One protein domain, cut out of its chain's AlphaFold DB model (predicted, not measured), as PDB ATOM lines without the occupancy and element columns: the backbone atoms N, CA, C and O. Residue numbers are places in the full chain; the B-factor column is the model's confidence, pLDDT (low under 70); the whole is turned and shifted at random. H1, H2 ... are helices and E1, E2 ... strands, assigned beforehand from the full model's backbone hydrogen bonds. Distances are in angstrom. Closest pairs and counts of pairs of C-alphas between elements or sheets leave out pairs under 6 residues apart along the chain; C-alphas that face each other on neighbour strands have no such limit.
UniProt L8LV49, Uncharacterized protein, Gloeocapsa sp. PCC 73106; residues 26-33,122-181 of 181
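This is residues 26 to 33 and 122 to 181 of the 181 residues of an uncharacterized protein of Gloeocapsa sp. PCC 73106 (UniProt L8LV49). A small sheet of three strands, E1, E2 and E3, has one long helix, H1, laid along one face over E1 and E2, while the other face is bare. The last part of the helix and the end of the chain, residues 171 to 181, run on past the sheet and stick out as a free arm. The printed part has 68 residues, with three named strands and then one named helix along the chain; the sheet order is E1, E2, E3, antiparallel, and the class is mixed, helices and strands. The whole is loose, with a radius of gyration of the C-alphas of 15.5 A, and spans 55 by 18 by 17 A.

E2, residues 122 to 129, is the longest strand at 19.6 A. E1, residues 26 to 31, begins at C-alpha 26 (22.579, 26.551, 18.619) and measures 16.4 A. E3, residues 134 to 138, measures 13.5 A. H1, residues 148 to 178, runs 44.4 A from C-alpha 148 (22.773, 39.526, 37.654) to C-alpha 178 (9.785, 11.792, 5.558).

E2 is the inner strand, antiparallel to E1 at 175 degrees, with N 28 and O 126 within hydrogen-bond range at 2.8 A. E2 and E3 form a hairpin, antiparallel at 172 degrees, with N 125 and O 137 at 2.8 A. H1 is on the sheet at a height over the sheet of 7.5 A, making two layers, a helix on one face of a sheet. It runs along the strands, at 21 degrees to E1 on the local plane. The closest C-alphas of E1 and H1, Thr 30 and His 155, are 5.8 A apart; those of E2 and H1, Ala 124 and His 155, 6.8 A. In H1 every O i to N i+4 pair is within hydrogen-bond range.

The C-alphas farthest apart, those of Pro 146 and Gln 181, are 54.9 A apart. Residues 34 to 121 are not printed, and C-alphas 33 and 122 are 9.5 A apart across this cut. The link from E2 to E3 is tight and that from E3 to H1 short. Confidence is low, under 70, at residues 180 to 181.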
ATOM      1  N   LEU A  26      23.203  25.292  18.238       84.25
ATOM      2  CA  LEU A  26      22.579  26.551  18.619       84.25
ATOM      3  C   LEU A  26      23.467  27.233  19.662       84.25
ATOM      4  O   LEU A  26      23.800  26.639  20.684       84.25
ATOM      5  N   GLU A  27      23.802  28.497  19.433       85.75
ATOM      6  CA  GLU A  27      24.554  29.305  20.386       85.75
ATOM      7  C   GLU A  27      23.744  30.532  20.806       85.75
ATOM      8  O   GLU A  27      23.292  31.314  19.968       85.75
ATOM      9  N   VAL A  28      23.586  30.715  22.116       86.00
ATOM     10  CA  VAL A  28      22.938  31.881  22.722       86.00
ATOM     11  C   VAL A  28      23.964  32.618  23.569       86.00
ATOM     12  O   VAL A  28      24.603  32.021  24.433       86.00
ATOM     13  N   ARG A  29      24.115  33.925  23.343       84.44
ATOM     14  CA  ARG A  29      24.992  34.809  24.121       84.44
ATOM     15  C   ARG A  29      24.197  35.967  24.694       84.44
ATOM     16  O   ARG A  29      23.331  36.517  24.020       84.44
ATOM     17  N   THR A  30      24.530  36.357  25.916       85.62
ATOM     18  CA  THR A  30      24.011  37.571  26.546       85.62
ATOM     19  C   THR A  30      25.165  38.520  26.796       85.62
ATOM     20  O   THR A  30      26.092  38.208  27.546       85.62
ATOM     21  N   ILE A  31      25.092  39.664  26.129       82.25
ATOM     22  CA  ILE A  31      26.085  40.732  26.154       82.25
ATOM     23  C   ILE A  31      25.385  41.960  26.724       82.25
ATOM     24  O   ILE A  31      24.249  42.248  26.346       82.25
ATOM     25  N   VAL A  32      26.042  42.651  27.652       79.19
ATOM     26  CA  VAL A  32      25.587  43.963  28.123       79.19
ATOM     27  C   VAL A  32      26.457  45.002  27.441       79.19
ATOM     28  O   VAL A  32      27.681  44.898  27.471       79.19
ATOM     29  N   VAL A  33      25.800  45.970  26.819       75.00
ATOM     30  CA  VAL A  33      26.405  47.052  26.046       75.00
ATOM     31  C   VAL A  33      25.925  48.384  26.613       75.00
ATOM     32  O   VAL A  33      24.837  48.448  27.191       75.00
ATOM     33  N   VAL A 122      30.730  39.423  27.402       81.62
ATOM     34  CA  VAL A 122      29.783  38.307  27.294       81.62
ATOM     35  C   VAL A 122      29.569  37.755  28.703       81.62
ATOM     36  O   VAL A 122      30.464  37.139  29.285       81.62
ATOM     37  N   TYR A 123      28.389  37.994  29.268       87.31
ATOM     38  CA  TYR A 123      28.084  37.596  30.639       87.31
ATOM     39  C   TYR A 123      27.651  36.136  30.750       87.31
ATOM     40  O   TYR A 123      28.011  35.457  31.715       87.31
ATOM     41  N   ALA A 124      26.906  35.655  29.757       88.19
ATOM     42  CA  ALA A 124      26.393  34.295  29.704       88.19
ATOM     43  C   ALA A 124      26.432  33.755  28.273       88.19
ATOM     44  O   ALA A 124      26.156  34.475  27.311       88.19
ATOM     45  N   GLN A 125      26.756  32.476  28.141       89.62
ATOM     46  CA  GLN A 125      26.818  31.750  26.884       89.62
ATOM     47  C   GLN A 125      26.251  30.345  27.094       89.62
ATOM     48  O   GLN A 125      26.645  29.651  28.029       89.62
ATOM     49  N   THR A 126      25.364  29.922  26.199       90.88
ATOM     50  CA  THR A 126      24.844  28.555  26.133       90.88
ATOM     51  C   THR A 126      25.061  28.012  24.731       90.88
ATOM     52  O   THR A 126      24.685  28.659  23.753       90.88
ATOM     53  N   LEU A 127      25.667  26.832  24.639       86.94
ATOM     54  CA  LEU A 127      25.832  26.069  23.407       86.94
ATOM     55  C   LEU A 127      25.004  24.787  23.515       86.94
ATOM     56  O   LEU A 127      25.180  24.040  24.475       86.94
ATOM     57  N   VAL A 128      24.121  24.551  22.547       85.56
ATOM     58  CA  VAL A 128      23.317  23.328  22.416       85.56
ATOM     59  C   VAL A 128      23.733  22.626  21.131       85.56
ATOM     60  O   VAL A 128      23.467  23.116  20.031       85.56
ATOM     61  N   GLU A 129      24.410  21.496  21.264       83.25
ATOM     62  CA  GLU A 129      24.896  20.695  20.143       83.25
ATOM     63  C   GLU A 129      23.801  19.760  19.606       83.25
ATOM     64  O   GLU A 129      22.794  19.486  20.261       83.25
ATOM     65  N   LEU A 130      23.973  19.275  18.372       79.56
ATOM     66  CA  LEU A 130      22.994  18.389  17.724       79.56
ATOM     67  C   LEU A 130      22.803  17.041  18.435       79.56
ATOM     68  O   LEU A 130      21.754  16.419  18.273       79.56
ATOM     69  N   ASP A 131      23.796  16.587  19.199       78.00
ATOM     70  CA  ASP A 131      23.722  15.368  20.013       78.00
ATOM     71  C   ASP A 131      22.954  15.571  21.335       78.00
ATOM     72  O   ASP A 131      22.711  14.611  22.065       78.00
ATOM     73  N   GLY A 132      22.532  16.808  21.622       78.31
ATOM     74  CA  GLY A 132      21.844  17.185  22.851       78.31
ATOM     75  C   GLY A 132      22.778  17.607  23.986       78.31
ATOM     76  O   GLY A 132      22.285  17.883  25.080       78.31
ATOM     77  N   THR A 133      24.092  17.688  23.760       85.25
ATOM     78  CA  THR A 133      25.033  18.238  24.739       85.25
ATOM     79  C   THR A 133      24.758  19.729  24.939       85.25
ATOM     80  O   THR A 133      24.708  20.507  23.983       85.25
ATOM     81  N   ILE A 134      24.574  20.134  26.200       87.31
ATOM     82  CA  ILE A 134      24.340  21.529  26.588       87.31
ATOM     83  C   ILE A 134      25.505  22.004  27.451       87.31
ATOM     84  O   ILE A 134      25.761  21.460  28.526       87.31
ATOM     85  N   THR A 135      26.193  23.049  26.995       86.75
ATOM     86  CA  THR A 135      27.282  23.692  27.737       86.75
ATOM     87  C   THR A 135      26.897  25.116  28.108       86.75
ATOM     88  O   THR A 135      26.632  25.936  27.230       86.75
ATOM     89  N   HIS A 136      26.941  25.431  29.403       89.56
ATOM     90  CA  HIS A 136      26.789  26.795  29.909       89.56
ATOM     91  C   HIS A 136      28.139  27.370  30.337       89.56
ATOM     92  O   HIS A 136      28.937  26.702  30.998       89.56
ATOM     93  N   ARG A 137      28.378  28.639  30.009       86.69
ATOM     94  CA  ARG A 137      29.537  29.407  30.463       86.69
ATOM     95  C   ARG A 137      29.082  30.773  30.954       86.69
ATOM     96  O   ARG A 137      28.364  31.483  30.256       86.69
ATOM     97  N   TYR A 138      29.557  31.151  32.133       89.81
ATOM     98  CA  TYR A 138      29.292  32.447  32.747       89.81
ATOM     99  C   TYR A 138      30.612  33.113  33.109       89.81
ATOM    100  O   TYR A 138      31.546  32.445  33.559       89.81
ATOM    101  N   THR A 139      30.701  34.426  32.916       86.00
ATOM    102  CA  THR A 139      31.861  35.187  33.393       86.00
ATOM    103  C   THR A 139      31.783  35.374  34.905       86.00
ATOM    104  O   THR A 139      30.702  35.584  35.452       86.00
ATOM    105  N   GLN A 140      32.925  35.370  35.593       84.94
ATOM    106  CA  GLN A 140      32.964  35.631  37.033       84.94
ATOM    107  C   GLN A 140      32.406  37.022  37.375       84.94
ATOM    108  O   GLN A 140      31.719  37.170  38.379       84.94
ATOM    109  N   LYS A 141      32.586  38.007  36.479       85.25
ATOM    110  CA  LYS A 141      32.016  39.359  36.618       85.25
ATOM    111  C   LYS A 141      30.485  39.362  36.737       85.25
ATOM    112  O   LYS A 141      29.927  40.323  37.251       85.25
ATOM    113  N   LEU A 142      29.796  38.313  36.269       88.38
ATOM    114  CA  LEU A 142      28.346  38.179  36.408       88.38
ATOM    115  C   LEU A 142      27.935  37.995  37.869       88.38
ATOM    116  O   LEU A 142      26.869  38.460  38.266       88.38
ATOM    117  N   LEU A 143      28.759  37.301  38.659       86.69
ATOM    118  CA  LEU A 143      28.430  36.948  40.041       86.69
ATOM    119  C   LEU A 143      28.266  38.194  40.913       86.69
ATOM    120  O   LEU A 143      27.349  38.233  41.737       86.69
ATOM    121  N   ASP A 144      29.091  39.205  40.638       90.31
ATOM    122  CA  ASP A 144      29.132  40.492  41.332       90.31
ATOM    123  C   ASP A 144      28.307  41.583  40.620       90.31
ATOM    124  O   ASP A 144      28.277  42.734  41.059       90.31
ATOM    125  N   HIS A 145      27.630  41.258  39.511       88.06
ATOM    126  CA  HIS A 145      26.909  42.251  38.717       88.06
ATOM    127  C   HIS A 145      25.597  42.683  39.405       88.06
ATOM    128  O   HIS A 145      24.771  41.823  39.726       88.06
ATOM    129  N   PRO A 146      25.305  43.994  39.545       91.94
ATOM    130  CA  PRO A 146      24.085  44.475  40.207       91.94
ATOM    131  C   PRO A 146      22.782  43.953  39.581       91.94
ATOM    132  O   PRO A 146      21.791  43.732  40.270       91.94
ATOM    133  N   GLN A 147      22.790  43.734  38.265       92.00
ATOM    134  CA  GLN A 147      21.644  43.234  37.493       92.00
ATOM    135  C   GLN A 147      21.740  41.734  37.167       92.00
ATOM    136  O   GLN A 147      21.110  41.275  36.216       92.00
ATOM    137  N   ARG A 148      22.538  40.959  37.914       93.81
ATOM    138  CA  ARG A 148      22.773  39.526  37.654       93.81
ATOM    139  C   ARG A 148      21.493  38.747  37.351       93.81
ATOM    140  O   ARG A 148      21.432  38.051  36.343       93.81
ATOM    141  N   GLU A 149      20.470  38.892  38.189       94.81
ATOM    142  CA  GLU A 149      19.205  38.161  38.035       94.81
ATOM    143  C   GLU A 149      18.477  38.521  36.732       94.81
ATOM    144  O   GLU A 149      17.914  37.652  36.073       94.81
ATOM    145  N   GLN A 150      18.533  39.787  36.308       91.69
ATOM    146  CA  GLN A 150      17.940  40.225  35.043       91.69
ATOM    147  C   GLN A 150      18.706  39.656  33.846       91.69
ATOM    148  O   GLN A 150      18.091  39.157  32.907       91.69
ATOM    149  N   ILE A 151      20.041  39.674  33.898       89.62
ATOM    150  CA  ILE A 151      20.899  39.097  32.855       89.62
ATOM    151  C   ILE A 151      20.632  37.595  32.715       89.62
ATOM    152  O   ILE A 151      20.451  37.107  31.600       89.62
ATOM    153  N   LEU A 152      20.552  36.868  33.835       93.38
ATOM    154  CA  LEU A 152      20.236  35.438  33.848       93.38
ATOM    155  C   LEU A 152      18.824  35.158  33.325       93.38
ATOM    156  O   LEU A 152      18.646  34.234  32.534       93.38
ATOM    157  N   ALA A 153      17.831  35.968  33.704       92.19
ATOM    158  CA  ALA A 153      16.463  35.828  33.213       92.19
ATOM    159  C   ALA A 153      16.371  36.044  31.694       92.19
ATOM    160  O   ALA A 153      15.761  35.233  30.996       92.19
ATOM    161  N   ILE A 154      17.015  37.092  31.171       89.56
ATOM    162  CA  ILE A 154      17.086  37.363  29.729       89.56
ATOM    163  C   ILE A 154      17.803  36.216  29.010       89.56
ATOM    164  O   ILE A 154      17.324  35.741  27.980       89.56
ATOM    165  N   HIS A 155      18.921  35.732  29.562       93.38
ATOM    166  CA  HIS A 155      19.651  34.606  28.985       93.38
ATOM    167  C   HIS A 155      18.783  33.348  28.917       93.38
ATOM    168  O   HIS A 155      18.669  32.745  27.853       93.38
ATOM    169  N   ALA A 156      18.117  32.986  30.016       92.19
ATOM    170  CA  ALA A 156      17.239  31.822  30.082       92.19
ATOM    171  C   ALA A 156      16.084  31.917  29.071       92.19
ATOM    172  O   ALA A 156      15.805  30.951  28.361       92.19
ATOM    173  N   GLN A 157      15.460  33.093  28.942       91.38
ATOM    174  CA  GLN A 157      14.437  33.338  27.920       91.38
ATOM    175  C   GLN A 157      14.993  33.168  26.501       91.38
ATOM    176  O   GLN A 157      14.345  32.541  25.661       91.38
ATOM    177  N   GLY A 158      16.200  33.678  26.244       87.44
ATOM    178  CA  GLY A 158      16.905  33.509  24.974       87.44
ATOM    179  C   GLY A 158      17.199  32.043  24.652       87.44
ATOM    180  O   GLY A 158      16.948  31.611  23.530       87.44
ATOM    181  N   VAL A 159      17.654  31.261  25.638       90.38
ATOM    182  CA  VAL A 159      17.905  29.816  25.499       90.38
ATOM    183  C   VAL A 159      16.612  29.075  25.180       90.38
ATOM    184  O   VAL A 159      16.534  28.423  24.144       90.38
ATOM    185  N   THR A 160      15.560  29.248  25.985       91.06
ATOM    186  CA  THR A 160      14.267  28.581  25.752       91.06
ATOM    187  C   THR A 160      13.660  28.959  24.396       91.06
ATOM    188  O   THR A 160      13.131  28.108  23.674       91.06
ATOM    189  N   GLY A 161      13.727  30.241  24.021       87.75
ATOM    190  CA  GLY A 161      13.256  30.719  22.723       87.75
ATOM    191  C   GLY A 161      14.061  30.134  21.562       87.75
ATOM    192  O   GLY A 161      13.474  29.655  20.587       87.75
ATOM    193  N   GLY A 162      15.389  30.127  21.693       84.81
ATOM    194  CA  GLY A 162      16.319  29.563  20.723       84.81
ATOM    195  C   GLY A 162      16.100  28.068  20.518       84.81
ATOM    196  O   GLY A 162      15.918  27.639  19.383       84.81
ATOM    197  N   GLU A 163      16.023  27.283  21.594       87.62
ATOM    198  CA  GLU A 163      15.781  25.834  21.542       87.62
ATOM    199  C   GLU A 163      14.454  25.504  20.858       87.62
ATOM    200  O   GLU A 163      14.388  24.616  20.006       87.62
ATOM    201  N   LYS A 164      13.391  26.256  21.166       85.94
ATOM    202  CA  LYS A 164      12.086  26.076  20.521       85.94
ATOM    203  C   LYS A 164      12.154  26.342  19.014       85.94
ATOM    204  O   LYS A 164      11.588  25.572  18.234       85.94
ATOM    205  N   GLN A 165      12.818  27.420  18.595       80.94
ATOM    206  CA  GLN A 165      12.993  27.742  17.172       80.94
ATOM    207  C   GLN A 165      13.866  26.699  16.466       80.94
ATOM    208  O   GLN A 165      13.510  26.217  15.389       80.94
ATOM    209  N   TRP A 166      14.965  26.306  17.108       83.94
ATOM    210  CA  TRP A 166      15.915  25.306  16.638       83.94
ATOM    211  C   TRP A 166      15.248  23.941  16.429       83.94
ATOM    212  O   TRP A 166      15.286  23.378  15.332       83.94
ATOM    213  N   GLY A 167      14.526  23.452  17.440       83.31
ATOM    214  CA  GLY A 167      13.755  22.213  17.362       83.31
ATOM    215  C   GLY A 167      12.635  22.272  16.320       83.31
ATOM    216  O   GLY A 167      12.408  21.300  15.600       83.31
ATOM    217  N   GLY A 168      11.963  23.421  16.171       81.81
ATOM    218  CA  GLY A 168      10.962  23.636  15.122       81.81
ATOM    219  C   GLY A 168      11.542  23.517  13.708       81.81
ATOM    220  O   GLY A 168      10.944  22.863  12.850       81.81
ATOM    221  N   MET A 169      12.726  24.090  13.481       80.81
ATOM    222  CA  MET A 169      13.445  23.993  12.210       80.81
ATOM    223  C   MET A 169      13.857  22.548  11.903       80.81
ATOM    224  O   MET A 169      13.551  22.048  10.819       80.81
ATOM    225  N   ILE A 170      14.470  21.845  12.863       80.12
ATOM    226  CA  ILE A 170      14.829  20.424  12.712       80.12
ATOM    227  C   ILE A 170      13.577  19.584  12.432       80.12
ATOM    228  O   ILE A 170      13.564  18.750  11.527       80.12
ATOM    229  N   GLY A 171      12.485  19.837  13.156       80.19
ATOM    230  CA  GLY A 171      11.213  19.150  12.954       80.19
ATOM    231  C   GLY A 171      10.634  19.351  11.550       80.19
ATOM    232  O   GLY A 171      10.099  18.405  10.968       80.19
ATOM    233  N   LEU A 172      10.753  20.553  10.978       80.94
ATOM    234  CA  LEU A 172      10.336  20.837   9.603       80.94
ATOM    235  C   LEU A 172      11.183  20.062   8.587       80.94
ATOM    236  O   LEU A 172      10.627  19.445   7.680       80.94
ATOM    237  N   ILE A 173      12.502  20.021   8.781       75.44
ATOM    238  CA  ILE A 173      13.430  19.255   7.938       75.44
ATOM    239  C   ILE A 173      13.085  17.764   7.976       75.44
ATOM    240  O   ILE A 173      12.926  17.137   6.930       75.44
ATOM    241  N   MET A 174      12.877  17.202   9.168       77.75
ATOM    242  CA  MET A 174      12.503  15.794   9.332       77.75
ATOM    243  C   MET A 174      11.173  15.463   8.645       77.75
ATOM    244  O   MET A 174      11.039  14.395   8.049       77.75
ATOM    245  N   LYS A 175      10.187  16.370   8.694       78.81
ATOM    246  CA  LYS A 175       8.910  16.207   7.979       78.81
ATOM    247  C   LYS A 175       9.093  16.229   6.464       78.81
ATOM    248  O   LYS A 175       8.464  15.424   5.783       78.81
ATOM    249  N   LEU A 176       9.947  17.113   5.946       74.75
ATOM    250  CA  LEU A 176      10.271  17.151   4.522       74.75
ATOM    251  C   LEU A 176      10.938  15.845   4.091       74.75
ATOM    252  O   LEU A 176      10.432  15.206   3.178       74.75
ATOM    253  N   ILE A 177      11.982  15.387   4.787       73.25
ATOM    254  CA  ILE A 177      12.669  14.120   4.475       73.25
ATOM    255  C   ILE A 177      11.680  12.945   4.459       73.25
ATOM    256  O   ILE A 177      11.650  12.180   3.498       73.25
ATOM    257  N   LYS A 178      10.817  12.840   5.479       74.38
ATOM    258  CA  LYS A 178       9.785  11.792   5.558       74.38
ATOM    259  C   LYS A 178       8.735  11.873   4.450       74.38
ATOM    260  O   LYS A 178       8.135  10.860   4.141       74.38
ATOM    261  N   SER A 179       8.497  13.045   3.858       72.88
ATOM    262  CA  SER A 179       7.535  13.194   2.754       72.88
ATOM    263  C   SER A 179       8.031  12.634   1.411       72.88
ATOM    264  O   SER A 179       7.270  12.620   0.444       72.88
ATOM    265  N   PHE A 180       9.290  12.182   1.351       59.84
ATOM    266  CA  PHE A 180       9.920  11.573   0.173       59.84
ATOM    267  C   PHE A 180      10.153  10.059   0.300       59.84
ATOM    268  O   PHE A 180      10.644   9.459  -0.657       59.84
ATOM    269  N   GLN A 181       9.822   9.465   1.451       49.34
ATOM    270  CA  GLN A 181       9.778   8.014   1.676       49.34
ATOM    271  C   GLN A 181       8.339   7.516   1.542       49.34
ATOM    272  O   GLN A 181       8.167   6.412   0.986       49.34
TER     273      GLN A 181